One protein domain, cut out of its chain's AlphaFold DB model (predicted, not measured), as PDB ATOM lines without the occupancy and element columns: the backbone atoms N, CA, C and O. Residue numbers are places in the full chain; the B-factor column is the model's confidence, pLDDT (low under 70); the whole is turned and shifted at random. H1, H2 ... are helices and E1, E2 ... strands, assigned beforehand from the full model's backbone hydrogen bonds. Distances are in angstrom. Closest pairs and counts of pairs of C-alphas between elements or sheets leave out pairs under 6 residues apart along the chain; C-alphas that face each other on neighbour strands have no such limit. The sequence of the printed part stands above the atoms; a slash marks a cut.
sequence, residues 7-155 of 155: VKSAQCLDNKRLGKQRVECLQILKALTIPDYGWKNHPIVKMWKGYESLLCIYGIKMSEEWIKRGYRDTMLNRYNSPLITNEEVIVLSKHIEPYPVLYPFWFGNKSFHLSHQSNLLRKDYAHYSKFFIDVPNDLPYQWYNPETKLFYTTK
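This is residues 7 to 155 of the 155 residues of an uncharacterized protein of candidate division TM6 bacterium GW2011_GWF2_33_332 (UniProt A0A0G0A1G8). The model shows two lobes: in one, the hairpin E3 E4 packs on H6, with H7 at a corner; in the other, H4 and H2 run side by side with H1 and H5 packed on H4. H3 bridges the lobes between H2 and E3, and the small hairpin E1 E2 lies at the far end of the helical lobe. The printed part has 149 residues, with seven named helices and four named strands in the order H1 H2 H3 H4 H5 E1 E2 H6 H7 E3 E4, mostly helix; the two sheets, E1 - E2 and E3 - E4, are antiparallel. The whole is compact, with a radius of gyration of the C-alphas of 16.1 A and spans of 49 by 42 by 32 A.

Find C-alpha 141 at (235.854, 242.947, 306.464), where E3, residues 141 to 145, begins its 13.2 A; E4, residues 150 to 154, runs 13.3 A to C-alpha 154 at (235.393, 241.756, 311.544). H6, residues 110 to 123, is 20.0 A long, and H7 holds residues 125 to 128. Look next at H3, residues 43 to 48, then at H2, residues 15 to 33, 27.7 A, and H4, residues 52 to 68, 24.3 A. H1, residues 7 to 12, begins at (243.381, 259.109, 293.411). H5 is residues 76 to 80, E1 82 to 84 and E2 89 to 91.

Start at the hairpin E3 and E4, where N 143 and O 152 are 2.8 A apart, within hydrogen-bond range. The closest C-alphas of H6 and E3, Ser 115 and Tyr 141, are 5.2 A apart; H6 and E4 are near each other. H6 and H7 only just touch, only at the corner, with 3 pairs of C-alphas within 8 A, closest Leu 121 and Tyr 128 at 5.5 A. The closest C-alphas of H3 and E3, Met 47 and Tyr 144, are 6.6 A apart. H3 touches H2, about perpendicular at 76 degrees, closest C-alphas Val 45 and Ile 28 at 5.6 A. H2 touches H4 at a shallow tilt of 26 degrees, opposite ways, closest C-alphas Arg 22 and Gly 59 at 5.4 A. The hub H4 also touches H1, C-alphas Met 62 and Ala 10 at 5.2 A, and H5, C-alphas Ser 63 and Leu 76 at 5.6 A. H4 and H6 are apart. In the hairpin E1 and E2, N 83 and O 90 are 2.8 A apart. Every O i to N i+4 pair is within range in H1, H3, H4, H5 and H6, and 13 of 15 in H2; H7 is too short for one.

The C-alphas farthest apart, Glu 87 and Asp 134, are 50.1 A apart. The printed part has no cut; the links E2 to H6 and H7 to E3 are long. Look for low confidence, under 70, at residues 80 to 100 and 155.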
ATOM      1  N   VAL A   7     244.186 258.404 294.415       97.81
ATOM      2  CA  VAL A   7     243.381 259.109 293.411       97.81
ATOM      3  C   VAL A   7     242.246 258.208 292.939       97.81
ATOM      4  O   VAL A   7     241.081 258.599 292.998       97.81
ATOM      5  N   LYS A   8     242.560 256.964 292.564       98.12
ATOM      6  CA  LYS A   8     241.559 255.972 292.155       98.12
ATOM      7  C   LYS A   8     240.573 255.674 293.285       98.12
ATOM      8  O   LYS A   8     239.372 255.542 293.048       98.12
ATOM      9  N   SER A   9     241.065 255.617 294.526       98.38
ATOM     10  CA  SER A   9     240.214 255.480 295.710       98.38
ATOM     11  C   SER A   9     239.278 256.671 295.901       98.38
ATOM     12  O   SER A   9     238.123 256.457 296.247       98.38
ATOM     13  N   ALA A  10     239.733 257.905 295.673       98.31
ATOM     14  CA  ALA A  10     238.877 259.087 295.762       98.31
ATOM     15  C   ALA A  10     237.759 259.038 294.711       98.31
ATOM     16  O   ALA A  10     236.579 259.190 295.029       98.31
ATOM     17  N   GLN A  11     238.142 258.763 293.463       98.38
ATOM     18  CA  GLN A  11     237.257 258.779 292.301       98.38
ATOM     19  C   GLN A  11     236.116 257.764 292.404       98.38
ATOM     20  O   GLN A  11     234.994 258.069 292.004       98.38
ATOM     21  N   CYS A  12     236.357 256.576 292.969       98.19
ATOM     22  CA  CYS A  12     235.306 255.562 293.057       98.19
ATOM     23  C   CYS A  12     234.299 255.809 294.190       98.19
ATOM     24  O   CYS A  12     233.178 255.303 294.131       98.19
ATOM     25  N   LEU A  13     234.666 256.556 295.238       98.56
ATOM     26  CA  LEU A  13     233.767 256.789 296.371       98.56
ATOM     27  C   LEU A  13     232.553 257.621 295.953       98.56
ATOM     28  O   LEU A  13     232.670 258.600 295.214       98.56
ATOM     29  N   ASP A  14     231.378 257.265 296.468       98.44
ATOM     30  CA  ASP A  14     230.210 258.146 296.423       98.44
ATOM     31  C   ASP A  14     230.442 259.415 297.263       98.44
ATOM     32  O   ASP A  14     231.325 259.469 298.122       98.44
ATOM     33  N   ASN A  15     229.624 260.443 297.039       98.19
ATOM     34  CA  ASN A  15     229.801 261.743 297.687       98.19
ATOM     35  C   ASN A  15     229.695 261.672 299.218       98.19
ATOM     36  O   ASN A  15     230.450 262.350 299.915       98.19
ATOM     37  N   LYS A  16     228.816 260.828 299.769       97.94
ATOM     38  CA  LYS A  16     228.668 260.688 301.224       97.94
ATOM     39  C   LYS A  16     229.956 260.146 301.843       97.94
ATOM     40  O   LYS A  16     230.432 260.670 302.850       97.94
ATOM     41  N   ARG A  17     230.535 259.105 301.244       98.25
ATOM     42  CA  ARG A  17     231.740 258.443 301.760       98.25
ATOM     43  C   ARG A  17     232.994 259.261 301.474       98.25
ATOM     44  O   ARG A  17     233.805 259.406 302.381       98.25
ATOM     45  N   LEU A  18     233.108 259.877 300.297       98.31
ATOM     46  CA  LEU A  18     234.183 260.822 299.981       98.31
ATOM     47  C   LEU A  18     234.190 262.004 300.960       98.31
ATOM     48  O   LEU A  18     235.226 262.327 301.539       98.31
ATOM     49  N   GLY A  19     233.022 262.606 301.206       97.25
ATOM     50  CA  GLY A  19     232.865 263.689 302.172       97.25
ATOM     51  C   GLY A  19     233.313 263.293 303.578       97.25
ATOM     52  O   GLY A  19     234.031 264.043 304.236       97.25
ATOM     53  N   LYS A  20     232.954 262.079 304.005       96.88
ATOM     54  CA  LYS A  20     233.357 261.526 305.298       96.88
ATOM     55  C   LYS A  20     234.869 261.277 305.391       96.88
ATOM     56  O   LYS A  20     235.469 261.670 306.388       96.88
ATOM     57  N   GLN A  21     235.497 260.716 304.352       96.69
ATOM     58  CA  GLN A  21     236.945 260.459 304.347       96.69
ATOM     59  C   GLN A  21     237.760 261.742 304.552       96.69
ATOM     60  O   GLN A  21     238.705 261.739 305.337       96.69
ATOM     61  N   ARG A  22     237.362 262.863 303.929       94.12
ATOM     62  CA  ARG A  22     238.043 264.161 304.105       94.12
ATOM     63  C   ARG A  22     238.115 264.601 305.564       94.12
ATOM     64  O   ARG A  22     239.126 265.163 305.970       94.12
ATOM     65  N   VAL A  23     237.056 264.364 306.337       92.44
ATOM     66  CA  VAL A  23     236.971 264.756 307.751       92.44
ATOM     67  C   VAL A  23     237.678 263.744 308.647       92.44
ATOM     68  O   VAL A  23     238.485 264.141 309.488       92.44
ATOM     69  N   GLU A  24     237.427 262.449 308.445       94.81
ATOM     70  CA  GLU A  24     238.006 261.385 309.275       94.81
ATOM     71  C   GLU A  24     239.530 261.320 309.162       94.81
ATOM     72  O   GLU A  24     240.200 261.105 310.167       94.81
ATOM     73  N   CYS A  25     240.105 261.582 307.984       93.38
ATOM     74  CA  CYS A  25     241.562 261.609 307.832       93.38
ATOM     75  C   CYS A  25     242.209 262.676 308.727       93.38
ATOM     76  O   CYS A  25     243.205 262.394 309.390       93.38
ATOM     77  N   LEU A  26     241.606 263.866 308.837       89.75
ATOM     78  CA  LEU A  26     242.102 264.907 309.738       89.75
ATOM     79  C   LEU A  26     241.930 264.514 311.212       89.75
ATOM     80  O   LEU A  26     242.788 264.825 312.032       89.75
ATOM     81  N   GLN A  27     240.835 263.836 311.565       91.88
ATOM     82  CA  GLN A  27     240.628 263.334 312.927       91.88
ATOM     83  C   GLN A  27     241.678 262.283 313.304       91.88
ATOM     84  O   GLN A  27     242.208 262.329 314.410       91.88
ATOM     85  N   ILE A  28     242.019 261.380 312.383       93.44
ATOM     86  CA  ILE A  28     243.068 260.376 312.587       93.44
ATOM     87  C   ILE A  28     244.432 261.055 312.733       93.44
ATOM     88  O   ILE A  28     245.154 260.733 313.671       93.44
ATOM     89  N   LEU A  29     244.761 262.033 311.879       89.44
ATOM     90  CA  LEU A  29     245.999 262.808 312.015       89.44
ATOM     91  C   LEU A  29     246.097 263.469 313.389       89.44
ATOM     92  O   LEU A  29     247.112 263.329 314.057       89.44
ATOM     93  N   LYS A  30     245.024 264.117 313.854       88.19
ATOM     94  CA  LYS A  30     244.972 264.707 315.199       88.19
ATOM     95  C   LYS A  30     245.144 263.668 316.304       88.19
ATOM     96  O   LYS A  30     245.842 263.938 317.270       88.19
ATOM     97  N   ALA A  31     244.538 262.490 316.173       91.44
ATOM     98  CA  ALA A  31     244.709 261.409 317.143       91.44
ATOM     99  C   ALA A  31     246.159 260.903 317.207       91.44
ATOM    100  O   ALA A  31     246.620 260.519 318.281       91.44
ATOM    101  N   LEU A  32     246.872 260.922 316.076       87.75
ATOM    102  CA  LEU A  32     248.283 260.543 315.994       87.75
ATOM    103  C   LEU A  32     249.216 261.618 316.565       87.75
ATOM    104  O   LEU A  32     250.220 261.265 317.175       87.75
ATOM    105  N   THR A  33     248.885 262.901 316.402       82.50
ATOM    106  CA  THR A  33     249.808 264.007 316.708       82.50
ATOM    107  C   THR A  33     249.522 264.758 318.007       82.50
ATOM    108  O   THR A  33     250.439 265.332 318.580       82.50
ATOM    109  N   ILE A  34     248.281 264.772 318.503       84.19
ATOM    110  CA  ILE A  34     247.891 265.552 319.688       84.19
ATOM    111  C   ILE A  34     247.807 264.624 320.918       84.19
ATOM    112  O   ILE A  34     246.988 263.698 320.911       84.19
ATOM    113  N   PRO A  35     248.598 264.846 321.992       79.44
ATOM    114  CA  PRO A  35     248.672 263.984 323.185       79.44
ATOM    115  C   PRO A  35     247.344 263.643 323.883       79.44
ATOM    116  O   PRO A  35     247.170 262.494 324.287       79.44
ATOM    117  N   ASP A  36     246.368 264.550 323.899       83.12
ATOM    118  CA  ASP A  36     245.091 264.336 324.605       83.12
ATOM    119  C   ASP A  36     243.877 264.238 323.671       83.12
ATOM    120  O   ASP A  36     242.724 264.281 324.103       83.12
ATOM    121  N   TYR A  37     244.101 264.102 322.360       84.31
ATOM    122  CA  TYR A  37     242.995 263.929 321.422       84.31
ATOM    123  C   TYR A  37     242.365 262.539 321.568       84.31
ATOM    124  O   TYR A  37     243.057 261.540 321.767       84.31
ATOM    125  N   GLY A  38     241.037 262.464 321.452       86.50
ATOM    126  CA  GLY A  38     240.308 261.195 321.476       86.50
ATOM    127  C   GLY A  38     240.692 260.263 320.315       86.50
ATOM    128  O   GLY A  38     241.471 260.618 319.440       86.50
ATOM    129  N   TRP A  39     240.116 259.056 320.275       89.00
ATOM    130  CA  TRP A  39     240.294 258.065 319.191       89.00
ATOM    131  C   TRP A  39     241.654 257.356 319.083       89.00
ATOM    132  O   TRP A  39     241.792 256.469 318.245       89.00
ATOM    133  N   LYS A  40     242.626 257.627 319.958       84.69
ATOM    134  CA  LYS A  40     243.972 257.006 319.916       84.69
ATOM    135  C   LYS A  40     243.987 255.478 319.860       84.69
ATOM    136  O   LYS A  40     244.843 254.887 319.211       84.69
ATOM    137  N   ASN A  41     243.013 254.843 320.509       86.88
ATOM    138  CA  ASN A  41     242.890 253.386 320.557       86.88
ATOM    139  C   ASN A  41     242.105 252.795 319.375       86.88
ATOM    140  O   ASN A  41     241.972 251.575 319.285       86.88
ATOM    141  N   HIS A  42     241.581 253.625 318.468       91.31
ATOM    142  CA  HIS A  42     240.814 253.147 317.326       91.31
ATOM    143  C   HIS A  42     241.727 252.362 316.359       91.31
ATOM    144  O   HIS A  42     242.800 252.859 316.004       91.31
ATOM    145  N   PRO A  43     241.317 251.180 315.852       91.62
ATOM    146  CA  PRO A  43     242.161 250.345 314.990       91.62
ATOM    147  C   PRO A  43     242.744 251.071 313.771       91.62
ATOM    148  O   PRO A  43     243.928 250.932 313.476       91.62
ATOM    149  N   ILE A  44     241.943 251.908 313.098       93.12
ATOM    150  CA  ILE A  44     242.429 252.708 311.961       93.12
ATOM    151  C   ILE A  44     243.551 253.683 312.345       93.12
ATOM    152  O   ILE A  44     244.457 253.891 311.550       93.12
ATOM    153  N   VAL A  45     243.520 254.254 313.557       94.12
ATOM    154  CA  VAL A  45     244.567 255.168 314.036       94.12
ATOM    155  C   VAL A  45     245.859 254.386 314.199       94.12
ATOM    156  O   VAL A  45     246.885 254.775 313.652       94.12
ATOM    157  N   LYS A  46     245.790 253.210 314.834       93.06
ATOM    158  CA  LYS A  46     246.941 252.309 314.951       93.06
ATOM    159  C   LYS A  46     247.516 251.927 313.580       93.06
ATOM    160  O   LYS A  46     248.727 251.971 313.409       93.06
ATOM    161  N   MET A  47     246.669 251.604 312.599       94.19
ATOM    162  CA  MET A  47     247.098 251.231 311.238       94.19
ATOM    163  C   MET A  47     247.860 252.324 310.479       94.19
ATOM    164  O   MET A  47     248.617 251.986 309.567       94.19
ATOM    165  N   TRP A  48     247.629 253.597 310.810       93.50
ATOM    166  CA  TRP A  48     248.272 254.753 310.178       93.50
ATOM    167  C   TRP A  48     249.452 255.319 310.975       93.50
ATOM    168  O   TRP A  48     250.137 256.205 310.470       93.50
ATOM    169  N   LYS A  49     249.709 254.820 312.189       90.56
ATOM    170  CA  LYS A  49     250.834 255.266 313.018       90.56
ATOM    171  C   LYS A  49     252.165 255.015 312.301       90.56
ATOM    172  O   LYS A  49     252.424 253.888 311.884       90.56
ATOM    173  N   GLY A  50     252.997 256.052 312.186       86.56
ATOM    174  CA  GLY A  50     254.255 256.028 311.428       86.56
ATOM    175  C   GLY A  50     254.092 256.270 309.920       86.56
ATOM    176  O   GLY A  50     255.068 256.178 309.178       86.56
ATOM    177  N   TYR A  51     252.870 256.557 309.461       89.00
ATOM    178  CA  TYR A  51     252.514 256.821 308.064       89.00
ATOM    179  C   TYR A  51     251.709 258.123 307.911       89.00
ATOM    180  O   TYR A  51     250.905 258.272 306.985       89.00
ATOM    181  N   GLU A  52     251.904 259.077 308.821       87.62
ATOM    182  CA  GLU A  52     251.149 260.327 308.934       87.62
ATOM    183  C   GLU A  52     251.214 261.153 307.639       87.62
ATOM    184  O   GLU A  52     250.187 261.635 307.157       87.62
ATOM    185  N   SER A  53     252.391 261.252 307.016       83.62
ATOM    186  CA  SER A  53     252.570 261.961 305.741       83.62
ATOM    187  C   SER A  53     251.732 261.343 304.616       83.62
ATOM    188  O   SER A  53     251.104 262.061 303.839       83.62
ATOM    189  N   LEU A  54     251.645 260.010 304.549       88.00
ATOM    190  CA  LEU A  54     250.800 259.324 303.566       88.00
ATOM    191  C   LEU A  54     249.308 259.516 303.851       88.00
ATOM    192  O   LEU A  54     248.531 259.692 302.912       88.00
ATOM    193  N   LEU A  55     248.905 259.522 305.123       91.38
ATOM    194  CA  LEU A  55     247.529 259.833 305.511       91.38
ATOM    195  C   LEU A  55     247.146 261.269 305.123       91.38
ATOM    196  O   LEU A  55     246.029 261.505 304.657       91.38
ATOM    197  N   CYS A  56     248.076 262.218 305.261       87.88
ATOM    198  CA  CYS A  56     247.896 263.589 304.791       87.88
ATOM    199  C   CYS A  56     247.668 263.629 303.273       87.88
ATOM    200  O   CYS A  56     246.669 264.188 302.817       87.88
ATOM    201  N   ILE A  57     248.519 262.953 302.491       89.19
ATOM    202  CA  ILE A  57     248.359 262.859 301.030       89.19
ATOM    203  C   ILE A  57     247.008 262.225 300.674       89.19
ATOM    204  O   ILE A  57     246.302 262.738 299.805       89.19
ATOM    205  N   TYR A  58     246.605 261.152 301.359       94.19
ATOM    206  CA  TYR A  58     245.296 260.530 301.159       94.19
ATOM    207  C   TYR A  58     244.151 261.532 301.392       94.19
ATOM    208  O   TYR A  58     243.290 261.688 300.523       94.19
ATOM    209  N   GLY A  59     244.175 262.275 302.503       93.56
ATOM    210  CA  GLY A  59     243.190 263.316 302.823       93.56
ATOM    211  C   GLY A  59     243.146 264.468 301.806       93.56
ATOM    212  O   GLY A  59     242.058 264.934 301.442       93.56
ATOM    213  N   ILE A  60     244.308 264.874 301.281       92.62
ATOM    214  CA  ILE A  60     244.426 265.847 300.186       92.62
ATOM    215  C   ILE A  60     243.744 265.308 298.927       92.62
ATOM    216  O   ILE A  60     242.894 265.998 298.371       92.62
ATOM    217  N   LYS A  61     244.014 264.059 298.520       95.62
ATOM    218  CA  LYS A  61     243.383 263.458 297.328       95.62
ATOM    219  C   LYS A  61     241.870 263.320 297.453       95.62
ATOM    220  O   LYS A  61     241.163 263.513 296.466       95.62
ATOM    221  N   MET A  62     241.347 263.070 298.656       97.38
ATOM    222  CA  MET A  62     239.896 263.102 298.878       97.38
ATOM    223  C   MET A  62     239.321 264.518 298.704       97.38
ATOM    224  O   MET A  62     238.233 264.685 298.156       97.38
ATOM    225  N   SER A  63     240.039 265.538 299.182       95.88
ATOM    226  CA  SER A  63     239.625 266.947 299.101       95.88
ATOM    227  C   SER A  63     239.702 267.498 297.677       95.88
ATOM    228  O   SER A  63     238.767 268.152 297.225       95.88
ATOM    229  N   GLU A  64     240.758 267.167 296.934       95.81
ATOM    230  CA  GLU A  64     240.898 267.511 295.515       95.81
ATOM    231  C   GLU A  64     239.748 266.931 294.679       95.81
ATOM    232  O   GLU A  64     239.118 267.654 293.910       95.81
ATOM    233  N   GLU A  65     239.419 265.648 294.862       98.31
ATOM    234  CA  GLU A  65     238.304 265.011 294.149       98.31
ATOM    235  C   GLU A  65     236.949 265.626 294.537       98.31
ATOM    236  O   GLU A  65     236.074 265.798 293.691       98.31
ATOM    237  N   TRP A  66     236.768 266.016 295.801       97.81
ATOM    238  CA  TRP A  66     235.558 266.707 296.251       97.81
ATOM    239  C   TRP A  66     235.366 268.058 295.553       97.81
ATOM    240  O   TRP A  66     234.271 268.348 295.068       97.81
ATOM    241  N   ILE A  67     236.438 268.847 295.438       97.38
ATOM    242  CA  ILE A  67     236.439 270.119 294.703       97.38
ATOM    243  C   ILE A  67     236.179 269.877 293.218       97.38
ATOM    244  O   ILE A  67     235.359 270.567 292.616       97.38
ATOM    245  N   LYS A  68     236.828 268.866 292.628       98.12
ATOM    246  CA  LYS A  68     236.655 268.499 291.216       98.12
ATOM    247  C   LYS A  68     235.196 268.183 290.868       98.12
ATOM    248  O   LYS A  68     234.759 268.473 289.759       98.12
ATOM    249  N   ARG A  69     234.425 267.640 291.815       98.00
ATOM    250  CA  ARG A  69     232.979 267.384 291.673       98.00
ATOM    251  C   ARG A  69     232.098 268.633 291.829       98.00
ATOM    252  O   ARG A  69     230.878 268.514 291.791       98.00
ATOM    253  N   GLY A  70     232.691 269.813 292.006       97.62
ATOM    254  CA  GLY A  70     231.989 271.094 292.107       97.62
ATOM    255  C   GLY A  70     231.542 271.468 293.521       97.62
ATOM    256  O   GLY A  70     230.785 272.425 293.690       97.62
ATOM    257  N   TYR A  71     231.986 270.746 294.554       97.31
ATOM    258  CA  TYR A  71     231.627 271.064 295.933       97.31
ATOM    259  C   TYR A  71     232.603 272.056 296.572       97.31
ATOM    260  O   TYR A  71     233.810 272.020 296.338       97.31
ATOM    261  N   ARG A  72     232.089 272.909 297.469       93.62
ATOM    262  CA  ARG A  72     232.937 273.738 298.340       93.62
ATOM    263  C   ARG A  72     233.666 272.856 299.355       93.62
ATOM    264  O   ARG A  72     233.065 271.954 299.947       93.62
ATOM    265  N   ASP A  73     234.940 273.153 299.586       89.62
ATOM    266  CA  ASP A  73     235.798 272.418 300.512       89.62
ATOM    267  C   ASP A  73     236.390 273.336 301.589       89.62
ATOM    268  O   ASP A  73     236.828 274.449 301.310       89.62
ATOM    269  N   THR A  74     236.391 272.863 302.835       86.19
ATOM    270  CA  THR A  74     236.961 273.557 304.005       86.19
ATOM    271  C   THR A  74     238.064 272.741 304.686       86.19
ATOM    272  O   THR A  74     238.529 273.101 305.773       86.19
ATOM    273  N   MET A  75     238.462 271.625 304.072       86.19
ATOM    274  CA  MET A  75     239.375 270.629 304.629       86.19
ATOM    275  C   MET A  75     240.765 270.711 304.002       86.19
ATOM    276  O   MET A  75     241.741 270.612 304.735       86.19
ATOM    277  N   LEU A  76     240.879 270.961 302.696       84.44
ATOM    278  CA  LEU A  76     242.133 271.012 301.942       84.44
ATOM    279  C   LEU A  76     243.148 271.958 302.590       84.44
ATOM    280  O   LEU A  76     244.282 271.573 302.864       84.44
ATOM    281  N   ASN A  77     242.713 273.171 302.936       80.56
ATOM    282  CA  ASN A  77     243.572 274.155 303.597       80.56
ATOM    283  C   ASN A  77     244.071 273.682 304.969       80.56
ATOM    284  O   ASN A  77     245.147 274.088 305.392       80.56
ATOM    285  N   ARG A  78     243.334 272.801 305.657       80.69
ATOM    286  CA  ARG A  78     243.739 272.246 306.959       80.69
ATOM    287  C   ARG A  78     244.847 271.201 306.834       80.69
ATOM    288  O   ARG A  78     245.576 271.018 307.797       80.69
ATOM    289  N   TYR A  79     244.985 270.550 305.678       73.31
ATOM    290  CA  TYR A  79     246.107 269.644 305.396       73.31
ATOM    291  C   TYR A  79     247.390 270.400 305.030       73.31
ATOM    292  O   TYR A  79     248.486 269.920 305.292       73.31
ATOM    293  N   ASN A  80     247.257 271.603 304.465       65.56
ATOM    294  CA  ASN A  80     248.385 272.475 304.120       65.56
ATOM    295  C   ASN A  80     248.796 273.423 305.258       65.56
ATOM    296  O   ASN A  80     249.822 274.094 305.165       65.56
ATOM    297  N   SER A  81     247.985 273.505 306.314       61.28
ATOM    298  CA  SER A  81     248.253 274.333 307.484       61.28
ATOM    299  C   SER A  81     249.046 273.532 308.518       61.28
ATOM    300  O   SER A  81     248.818 272.327 308.657       61.28
ATOM    301  N   PRO A  82     249.964 274.166 309.262       58.41
ATOM    302  CA  PRO A  82     250.574 273.505 310.396       58.41
ATOM    303  C   PRO A  82     249.514 273.105 311.425       58.41
ATOM    304  O   PRO A  82     248.673 273.919 311.811       58.41
ATOM    305  N   LEU A  83     249.565 271.865 311.905       59.19
ATOM    306  CA  LEU A  83     248.891 271.512 313.144       59.19
ATOM    307  C   LEU A  83     249.686 272.154 314.282       59.19
ATOM    308  O   LEU A  83     250.825 271.778 314.539       59.19
ATOM    309  N   ILE A  84     249.092 273.150 314.932       50.00
ATOM    310  CA  ILE A  84     249.664 273.774 316.123       50.00
ATOM    311  C   ILE A  84     249.274 272.901 317.315       50.00
ATOM    312  O   ILE A  84     248.088 272.762 317.624       50.00
ATOM    313  N   THR A  85     250.263 272.285 317.952       51.38
ATOM    314  CA  THR A  85     250.128 271.745 319.310       51.38
ATOM    315  C   THR A  85     250.702 272.756 320.305       51.38
ATOM    316  O   THR A  85     251.332 273.728 319.893       51.38
ATOM    317  N   ASN A  86     250.483 272.556 321.610       42.72
ATOM    318  CA  ASN A  86     251.016 273.455 322.643       42.72
ATOM    319  C   ASN A  86     252.560 273.487 322.688       42.72
ATOM    320  O   ASN A  86     253.115 274.371 323.333       42.72
ATOM    321  N   GLU A  87     253.242 272.556 322.009       45.44
ATOM    322  CA  GLU A  87     254.697 272.373 322.093       45.44
ATOM    323  C   GLU A  87     255.392 272.392 320.714       45.44
ATOM    324  O   GLU A  87     256.545 272.806 320.634       45.44
ATOM    325  N   GLU A  88     254.707 272.051 319.608       46.28
ATOM    326  CA  GLU A  88     255.310 272.000 318.263       46.28
ATOM    327  C   GLU A  88     254.345 272.364 317.114       46.28
ATOM    328  O   GLU A  88     253.135 272.102 317.149       46.28
ATOM    329  N   VAL A  89     254.922 272.929 316.047       50.97
ATOM    330  CA  VAL A  89     254.268 273.226 314.765       50.97
ATOM    331  C   VAL A  89     254.485 272.043 313.817       50.97
ATOM    332  O   VAL A  89     255.519 271.944 313.163       50.97
ATOM    333  N   ILE A  90     253.502 271.149 313.698       54.41
ATOM    334  CA  ILE A  90     253.583 270.005 312.779       54.41
ATOM    335  C   ILE A  90     253.067 270.447 311.412       54.41
ATOM    336  O   ILE A  90     251.862 270.460 311.152       54.41
ATOM    337  N   VAL A  91     253.970 270.823 310.507       51.12
ATOM    338  CA  VAL A  91     253.594 271.061 309.109       51.12
ATOM    339  C   VAL A  91     253.427 269.718 308.405       51.12
ATOM    340  O   VAL A  91     254.403 269.088 308.010       51.12
ATOM    341  N   LEU A  92     252.175 269.300 308.208       58.47
ATOM    342  CA  LEU A  92     251.828 267.999 307.621       58.47
ATOM    343  C   LEU A  92     252.376 267.778 306.196       58.47
ATOM    344  O   LEU A  92     252.473 266.637 305.756       58.47
ATOM    345  N   SER A  93     252.706 268.849 305.466       50.59
ATOM    346  CA  SER A  93     253.144 268.798 304.065       50.59
ATOM    347  C   SER A  93     254.630 269.103 303.829       50.59
ATOM    348  O   SER A  93     255.140 268.758 302.766       50.59
ATOM    349  N   LYS A  94     255.349 269.733 304.774       46.38
ATOM    350  CA  LYS A  94     256.724 270.233 304.534       46.38
ATOM    351  C   LYS A  94     257.848 269.245 304.865       46.38
ATOM    352  O   LYS A  94     258.988 269.536 304.536       46.38
ATOM    353  N   HIS A  95     257.541 268.087 305.445       45.62
ATOM    354  CA  HIS A  95     258.539 267.055 305.766       45.62
ATOM    355  C   HIS A  95     258.490 265.837 304.829       45.62
ATOM    356  O   HIS A  95     258.909 264.745 305.207       45.62
ATOM    357  N   ILE A  96     257.998 265.999 303.596       54.19
ATOM    358  CA  ILE A  96     258.189 264.989 302.543       54.19
ATOM    359  C   ILE A  96     259.618 265.159 301.996       54.19
ATOM    360  O   ILE A  96     259.835 265.692 300.912       54.19
ATOM    361  N   GLU A  97     260.600 264.785 302.813       49.88
ATOM    362  CA  GLU A  97     262.001 264.614 302.408       49.88
ATOM    363  C   GLU A  97     262.114 263.484 301.358       49.88
ATOM    364  O   GLU A  97     261.275 262.578 301.351       49.88
ATOM    365  N   PRO A  98     263.145 263.477 300.487       47.47
ATOM    366  CA  PRO A  98     263.301 262.534 299.371       47.47
ATOM    367  C   PRO A  98     263.734 261.114 299.802       47.47
ATOM    368  O   PRO A  98     264.478 260.437 299.095       47.47
ATOM    369  N   TYR A  99     263.276 260.644 300.962       54.22
ATOM    370  CA  TYR A  99     263.433 259.253 301.384       54.22
ATOM    371  C   TYR A  99     262.443 258.351 300.636       54.22
ATOM    372  O   TYR A  99     261.377 258.819 300.215       54.22
ATOM    373  N   PRO A 100     262.743 257.047 300.468       65.69
ATOM    374  CA  PRO A 100     261.761 256.115 299.939       65.69
ATOM    375  C   PRO A 100     260.492 256.196 300.790       65.69
ATOM    376  O   PRO A 100     260.526 256.007 302.006       65.69
ATOM    377  N   VAL A 101     259.375 256.507 300.133       71.12
ATOM    378  CA  VAL A 101     258.069 256.594 300.779       71.12
ATOM    379  C   VAL A 101     257.762 255.237 301.410       71.12
ATOM    380  O   VAL A 101     257.574 254.244 300.705       71.12
ATOM    381  N   LEU A 102     257.735 255.180 302.742       82.00
ATOM    382  CA  LEU A 102     257.377 253.963 303.456       82.00
ATOM    383  C   LEU A 102     255.858 253.799 303.391       82.00
ATOM    384  O   LEU A 102     255.122 254.610 303.946       82.00
ATOM    385  N   TYR A 103     255.388 252.748 302.726       89.19
ATOM    386  CA  TYR A 103     253.965 252.430 302.667       89.19
ATOM    387  C   TYR A 103     253.553 251.507 303.820       89.19
ATOM    388  O   TYR A 103     254.327 250.629 304.218       89.19
ATOM    389  N   PRO A 104     252.326 251.659 304.349       91.50
ATOM    390  CA  PRO A 104     251.768 250.691 305.278       91.50
ATOM    391  C   PRO A 104     251.724 249.292 304.668       91.50
ATOM    392  O   PRO A 104     251.383 249.141 303.500       91.50
ATOM    393  N   PHE A 105     251.974 248.253 305.465       91.25
ATOM    394  CA  PHE A 105     252.028 246.863 304.978       91.25
ATOM    395  C   PHE A 105     250.722 246.374 304.321       91.25
ATOM    396  O   PHE A 105     250.713 245.478 303.480       91.25
ATOM    397  N   TRP A 106     249.592 246.967 304.706       93.69
ATOM    398  CA  TRP A 106     248.285 246.683 304.117       93.69
ATOM    399  C   TRP A 106     248.060 247.393 302.772       93.69
ATOM    400  O   TRP A 106     247.158 247.009 302.026       93.69
ATOM    401  N   PHE A 107     248.858 248.408 302.437       94.81
ATOM    402  CA  PHE A 107     248.803 249.101 301.153       94.81
ATOM    403  C   PHE A 107     249.354 248.184 300.054       94.81
ATOM    404  O   PHE A 107     250.511 247.781 300.091       94.81
ATOM    405  N   GLY A 108     248.518 247.824 299.079       94.75
ATOM    406  CA  GLY A 108     248.862 246.850 298.035       94.75
ATOM    407  C   GLY A 108     248.446 245.416 298.367       94.75
ATOM    408  O   GLY A 108     248.469 244.558 297.485       94.75
ATOM    409  N   ASN A 109     247.988 245.136 299.593       96.50
ATOM    410  CA  ASN A 109     247.486 243.810 299.936       96.50
ATOM    411  C   ASN A 109     246.136 243.548 299.242       96.50
ATOM    412  O   ASN A 109     245.127 244.196 299.526       96.50
ATOM    413  N   LYS A 110     246.111 242.573 298.324       96.31
ATOM    414  CA  LYS A 110     244.941 242.283 297.482       96.31
ATOM    415  C   LYS A 110     243.693 241.937 298.299       96.31
ATOM    416  O   LYS A 110     242.635 242.507 298.041       96.31
ATOM    417  N   SER A 111     243.811 241.046 299.284       96.25
ATOM    418  CA  SER A 111     242.678 240.613 300.117       96.25
ATOM    419  C   SER A 111     242.087 241.771 300.920       96.25
ATOM    420  O   SER A 111     240.868 241.931 300.961       96.25
ATOM    421  N   PHE A 112     242.946 242.644 301.452       97.06
ATOM    422  CA  PHE A 112     242.529 243.842 302.172       97.06
ATOM    423  C   PHE A 112     241.735 244.798 301.273       97.06
ATOM    424  O   PHE A 112     240.671 245.287 301.655       97.06
ATOM    425  N   HIS A 113     242.216 245.066 300.057       97.56
ATOM    426  CA  HIS A 113     241.490 245.933 299.127       97.56
ATOM    427  C   HIS A 113     240.159 245.315 298.690       97.56
ATOM    428  O   HIS A 113     239.140 246.009 298.722       97.56
ATOM    429  N   LEU A 114     240.132 244.016 298.380       97.81
ATOM    430  CA  LEU A 114     238.903 243.303 298.020       97.81
ATOM    431  C   LEU A 114     237.866 243.341 299.146       97.81
ATOM    432  O   LEU A 114     236.698 243.619 298.883       97.81
ATOM    433  N   SER A 115     238.266 243.159 300.409       97.44
ATOM    434  CA  SER A 115     237.320 243.252 301.527       97.44
ATOM    435  C   SER A 115     236.727 244.655 301.678       97.44
ATOM    436  O   SER A 115     235.566 244.810 302.058       97.44
ATOM    437  N   HIS A 116     237.503 245.701 301.376       97.38
ATOM    438  CA  HIS A 116     237.018 247.082 301.395       97.38
ATOM    439  C   HIS A 116     236.059 247.372 300.241       97.38
ATOM    440  O   HIS A 116     235.043 248.031 300.456       97.38
ATOM    441  N   GLN A 117     236.356 246.874 299.041       98.50
ATOM    442  CA  GLN A 117     235.463 246.962 297.882       98.50
ATOM    443  C   GLN A 117     234.146 246.219 298.150       98.50
ATOM    444  O   GLN A 117     233.071 246.787 297.973       98.50
ATOM    445  N   SER A 118     234.226 245.003 298.696       98.19
ATOM    446  CA  SER A 118     233.077 244.206 299.133       98.19
ATOM    447  C   SER A 118     232.208 244.947 300.155       98.19
ATOM    448  O   SER A 118     230.988 245.035 300.011       98.19
ATOM    449  N   ASN A 119     232.832 245.580 301.154       97.50
ATOM    450  CA  ASN A 119     232.108 246.394 302.126       97.50
ATOM    451  C   ASN A 119     231.428 247.608 301.472       97.50
ATOM    452  O   ASN A 119     230.301 247.938 301.830       97.50
ATOM    453  N   LEU A 120     232.067 248.260 300.494       98.25
ATOM    454  CA  LEU A 120     231.447 249.349 299.735       98.25
ATOM    455  C   LEU A 120     230.242 248.864 298.908       98.25
ATOM    456  O   LEU A 120     229.210 249.530 298.920       98.25
ATOM    457  N   LEU A 121     230.301 247.677 298.299       98.50
ATOM    458  CA  LEU A 121     229.148 247.074 297.613       98.50
ATOM    459  C   LEU A 121     227.955 246.849 298.554       98.50
ATOM    460  O   LEU A 121     226.829 247.167 298.183       98.50
ATOM    461  N   ARG A 122     228.176 246.392 299.798       97.44
ATOM    462  CA  ARG A 122     227.102 246.289 300.820       97.44
ATOM    463  C   ARG A 122     226.498 247.634 301.194       97.44
ATOM    464  O   ARG A 122     225.372 247.731 301.667       97.44
ATOM    465  N   LYS A 123     227.307 248.676 301.074       97.38
ATOM    466  CA  LYS A 123     226.998 250.035 301.489       97.38
ATOM    467  C   LYS A 123     226.202 250.799 300.422       97.38
ATOM    468  O   LYS A 123     225.430 251.674 300.817       97.38
ATOM    469  N   ASP A 124     226.420 250.518 299.137       98.19
ATOM    470  CA  ASP A 124     225.665 251.063 297.997       98.19
ATOM    471  C   ASP A 124     225.949 250.253 296.712       98.19
ATOM    472  O   ASP A 124     226.857 250.566 295.939       98.19
ATOM    473  N   TYR A 125     225.197 249.177 296.483       98.00
ATOM    474  CA  TYR A 125     225.479 248.273 295.365       98.00
ATOM    475  C   TYR A 125     225.373 248.969 294.001       98.00
ATOM    476  O   TYR A 125     226.256 248.800 293.164       98.00
ATOM    477  N   ALA A 126     224.332 249.780 293.790       98.12
ATOM    478  CA  ALA A 126     224.078 250.448 292.514       98.12
ATOM    479  C   ALA A 126     225.201 251.423 292.135       98.12
ATOM    480  O   ALA A 126     225.579 251.516 290.966       98.12
ATOM    481  N   HIS A 127     225.772 252.137 293.112       98.12
ATOM    482  CA  HIS A 127     226.918 253.000 292.842       98.12
ATOM    483  C   HIS A 127     228.209 252.209 292.626       98.12
ATOM    484  O   HIS A 127     228.987 252.579 291.752       98.12
ATOM    485  N   TYR A 128     228.473 251.160 293.410       98.44
ATOM    486  CA  TYR A 128     229.786 250.503 293.423       98.44
ATOM    487  C   TYR A 128     229.957 249.360 292.415       98.44
ATOM    488  O   TYR A 128     231.092 249.091 292.014       98.44
ATOM    489  N   SER A 129     228.878 248.734 291.941       97.50
ATOM    490  CA  SER A 129     228.940 247.631 290.965       97.50
ATOM    491  C   SER A 129     229.576 248.035 289.630       97.50
ATOM    492  O   SER A 129     230.213 247.214 288.980       97.50
ATOM    493  N   LYS A 130     229.511 249.322 289.259       96.88
ATOM    494  CA  LYS A 130     230.190 249.871 288.067       96.88
ATOM    495  C   LYS A 130     231.716 249.979 288.204       96.88
ATOM    496  O   LYS A 130     232.402 250.165 287.204       96.88
ATOM    497  N   PHE A 131     232.246 249.921 289.428       97.50
ATOM    498  CA  PHE A 131     233.684 250.017 289.703       97.50
ATOM    499  C   PHE A 131     234.307 248.674 290.077       97.50
ATOM    500  O   PHE A 131     235.475 248.446 289.768       97.50
ATOM    501  N   PHE A 132     233.567 247.818 290.783       97.44
ATOM    502  CA  PHE A 132     234.076 246.579 291.373       97.44
ATOM    503  C   PHE A 132     233.442 245.367 290.693       97.44
ATOM    504  O   PHE A 132     232.631 244.653 291.282       97.44
ATOM    505  N   ILE A 133     233.805 245.178 289.426       94.00
ATOM    506  CA  ILE A 133     233.361 244.036 288.624       94.00
ATOM    507  C   ILE A 133     233.917 242.756 289.264       94.00
ATOM    508  O   ILE A 133     235.076 242.727 289.681       94.00
ATOM    509  N   ASP A 134     233.071 241.736 289.388       93.94
ATOM    510  CA  ASP A 134     233.405 240.411 289.935       93.94
ATOM    511  C   ASP A 134     233.872 240.383 291.400       93.94
ATOM    512  O   ASP A 134     234.426 239.387 291.866       93.94
ATOM    513  N   VAL A 135     233.632 241.451 292.166       97.56
ATOM    514  CA  VAL A 135     233.903 241.459 293.608       97.56
ATOM    515  C   VAL A 135     232.648 241.003 294.360       97.56
ATOM    516  O   VAL A 135     231.623 241.684 294.285       97.56
ATOM    517  N   PRO A 136     232.701 239.898 295.129       96.56
ATOM    518  CA  PRO A 136     231.580 239.485 295.967       96.56
ATOM    519  C   PRO A 136     231.263 240.554 297.015       96.56
ATOM    520  O   PRO A 136     232.169 241.178 297.575       96.56
ATOM    521  N   ASN A 137     229.988 240.772 297.327       96.69
ATOM    522  CA  ASN A 137     229.556 241.753 298.329       96.69
ATOM    523  C   ASN A 137     229.425 241.156 299.743       96.69
ATOM    524  O   ASN A 137     228.888 241.804 300.633       96.69
ATOM    525  N   ASP A 138     229.945 239.960 299.994       96.38
ATOM    526  CA  ASP A 138     229.817 239.209 301.250       96.38
ATOM    527  C   ASP A 138     231.170 238.855 301.894       96.38
ATOM    528  O   ASP A 138     231.216 238.171 302.916       96.38
ATOM    529  N   LEU A 139     232.283 239.378 301.363       96.81
ATOM    530  CA  LEU A 139     233.604 239.122 301.932       96.81
ATOM    531  C   LEU A 139     233.720 239.705 303.357       96.81
ATOM    532  O   LEU A 139     233.334 240.871 303.574       96.81
ATOM    533  N   PRO A 140     234.315 238.950 304.306       96.06
ATOM    534  CA  PRO A 140     234.617 239.431 305.652       96.06
ATOM    535  C   PRO A 140     235.465 240.700 305.621       96.06
ATOM    536  O   PRO A 140     236.383 240.825 304.808       96.06
ATOM    537  N   TYR A 141     235.182 241.654 306.511       95.06
ATOM    538  CA  TYR A 141     235.854 242.947 306.464       95.06
ATOM    539  C   TYR A 141     237.238 242.872 307.114       95.06
ATOM    540  O   TYR A 141     237.351 242.706 308.328       95.06
ATOM    541  N   GLN A 142     238.293 242.964 306.304       96.00
ATOM    542  CA  GLN A 142     239.664 242.737 306.745       96.00
ATOM    543  C   GLN A 142     240.348 244.017 307.240       96.00
ATOM    544  O   GLN A 142     240.252 245.083 306.631       96.00
ATOM    545  N   TRP A 143     241.104 243.869 308.322       94.69
ATOM    546  CA  TRP A 143     241.903 244.892 308.986       94.69
ATOM    547  C   TRP A 143     243.313 244.366 309.251       94.69
ATOM    548  O   TRP A 143     243.536 243.155 309.271       94.69
ATOM    549  N   TYR A 144     244.265 245.271 309.473       95.12
ATOM    550  CA  TYR A 144     245.636 244.926 309.844       95.12
ATOM    551  C   TYR A 144     245.917 245.377 311.274       95.12
ATOM    552  O   TYR A 144     245.665 246.530 311.621       95.12
ATOM    553  N   ASN A 145     246.449 244.483 312.103       93.31
ATOM    554  CA  ASN A 145     246.939 244.838 313.427       93.31
ATOM    555  C   ASN A 145     248.462 245.071 313.353       93.31
ATOM    556  O   ASN A 145     249.205 244.113 313.138       93.31
ATOM    557  N   PRO A 146     248.952 246.311 313.539       89.06
ATOM    558  CA  PRO A 146     250.380 246.614 313.457       89.06
ATOM    559  C   PRO A 146     251.204 246.043 314.619       89.06
ATOM    560  O   PRO A 146     252.401 245.834 314.448       89.06
ATOM    561  N   GLU A 147     250.587 245.770 315.772       89.88
ATOM    562  CA  GLU A 147     251.268 245.212 316.949       89.88
ATOM    563  C   GLU A 147     251.575 243.726 316.737       89.88
ATOM    564  O   GLU A 147     252.700 243.284 316.947       89.88
ATOM    565  N   THR A 148     250.592 242.956 316.256       93.62
ATOM    566  CA  THR A 148     250.768 241.519 315.980       93.62
ATOM    567  C   THR A 148     251.307 241.239 314.580       93.62
ATOM    568  O   THR A 148     251.727 240.120 314.307       93.62
ATOM    569  N   LYS A 149     251.295 242.239 313.689       91.88
ATOM    570  CA  LYS A 149     251.622 242.127 312.256       91.88
ATOM    571  C   LYS A 149     250.749 241.118 311.502       91.88
ATOM    572  O   LYS A 149     251.177 240.529 310.511       91.88
ATOM    573  N   LEU A 150     249.514 240.928 311.960       94.31
ATOM    574  CA  LEU A 150     248.563 239.983 311.378       94.31
ATOM    575  C   LEU A 150     247.324 240.699 310.847       94.31
ATOM    576  O   LEU A 150     246.853 241.691 311.410       94.31
ATOM    577  N   PHE A 151     246.766 240.148 309.771       95.44
ATOM    578  CA  PHE A 151     245.433 240.518 309.321       95.44
ATOM    579  C   PHE A 151     244.373 239.796 310.152       95.44
ATOM    580  O   PHE A 151     244.536 238.634 310.515       95.44
ATOM    581  N   TYR A 152     243.265 240.478 310.404       94.81
ATOM    582  CA  TYR A 152     242.093 239.922 311.070       94.81
ATOM    583  C   TYR A 152     240.824 240.419 310.383       94.81
ATOM    584  O   TYR A 152     240.851 241.408 309.650       94.81
ATOM    585  N   THR A 153     239.707 239.732 310.594       93.62
ATOM    586  CA  THR A 153     238.425 240.085 309.977       93.62
ATOM    587  C   THR A 153     237.400 240.439 311.035       93.62
ATOM    588  O   THR A 153     237.295 239.758 312.054       93.62
ATOM    589  N   THR A 154     236.609 241.473 310.782       88.00
ATOM    590  CA  THR A 154     235.393 241.756 311.544       88.00
ATOM    591  C   THR A 154     234.175 241.253 310.775       88.00
ATOM    592  O   THR A 154     234.224 241.121 309.546       88.00
ATOM    593  N   LYS A 155     233.093 240.971 311.509       65.88
ATOM    594  CA  LYS A 155     231.770 240.762 310.909       65.88
ATOM    595  C   LYS A 155     231.306 242.022 310.173       65.88
ATOM    596  O   LYS A 155     231.722 243.131 310.587       65.88
TER     597      LYS A 155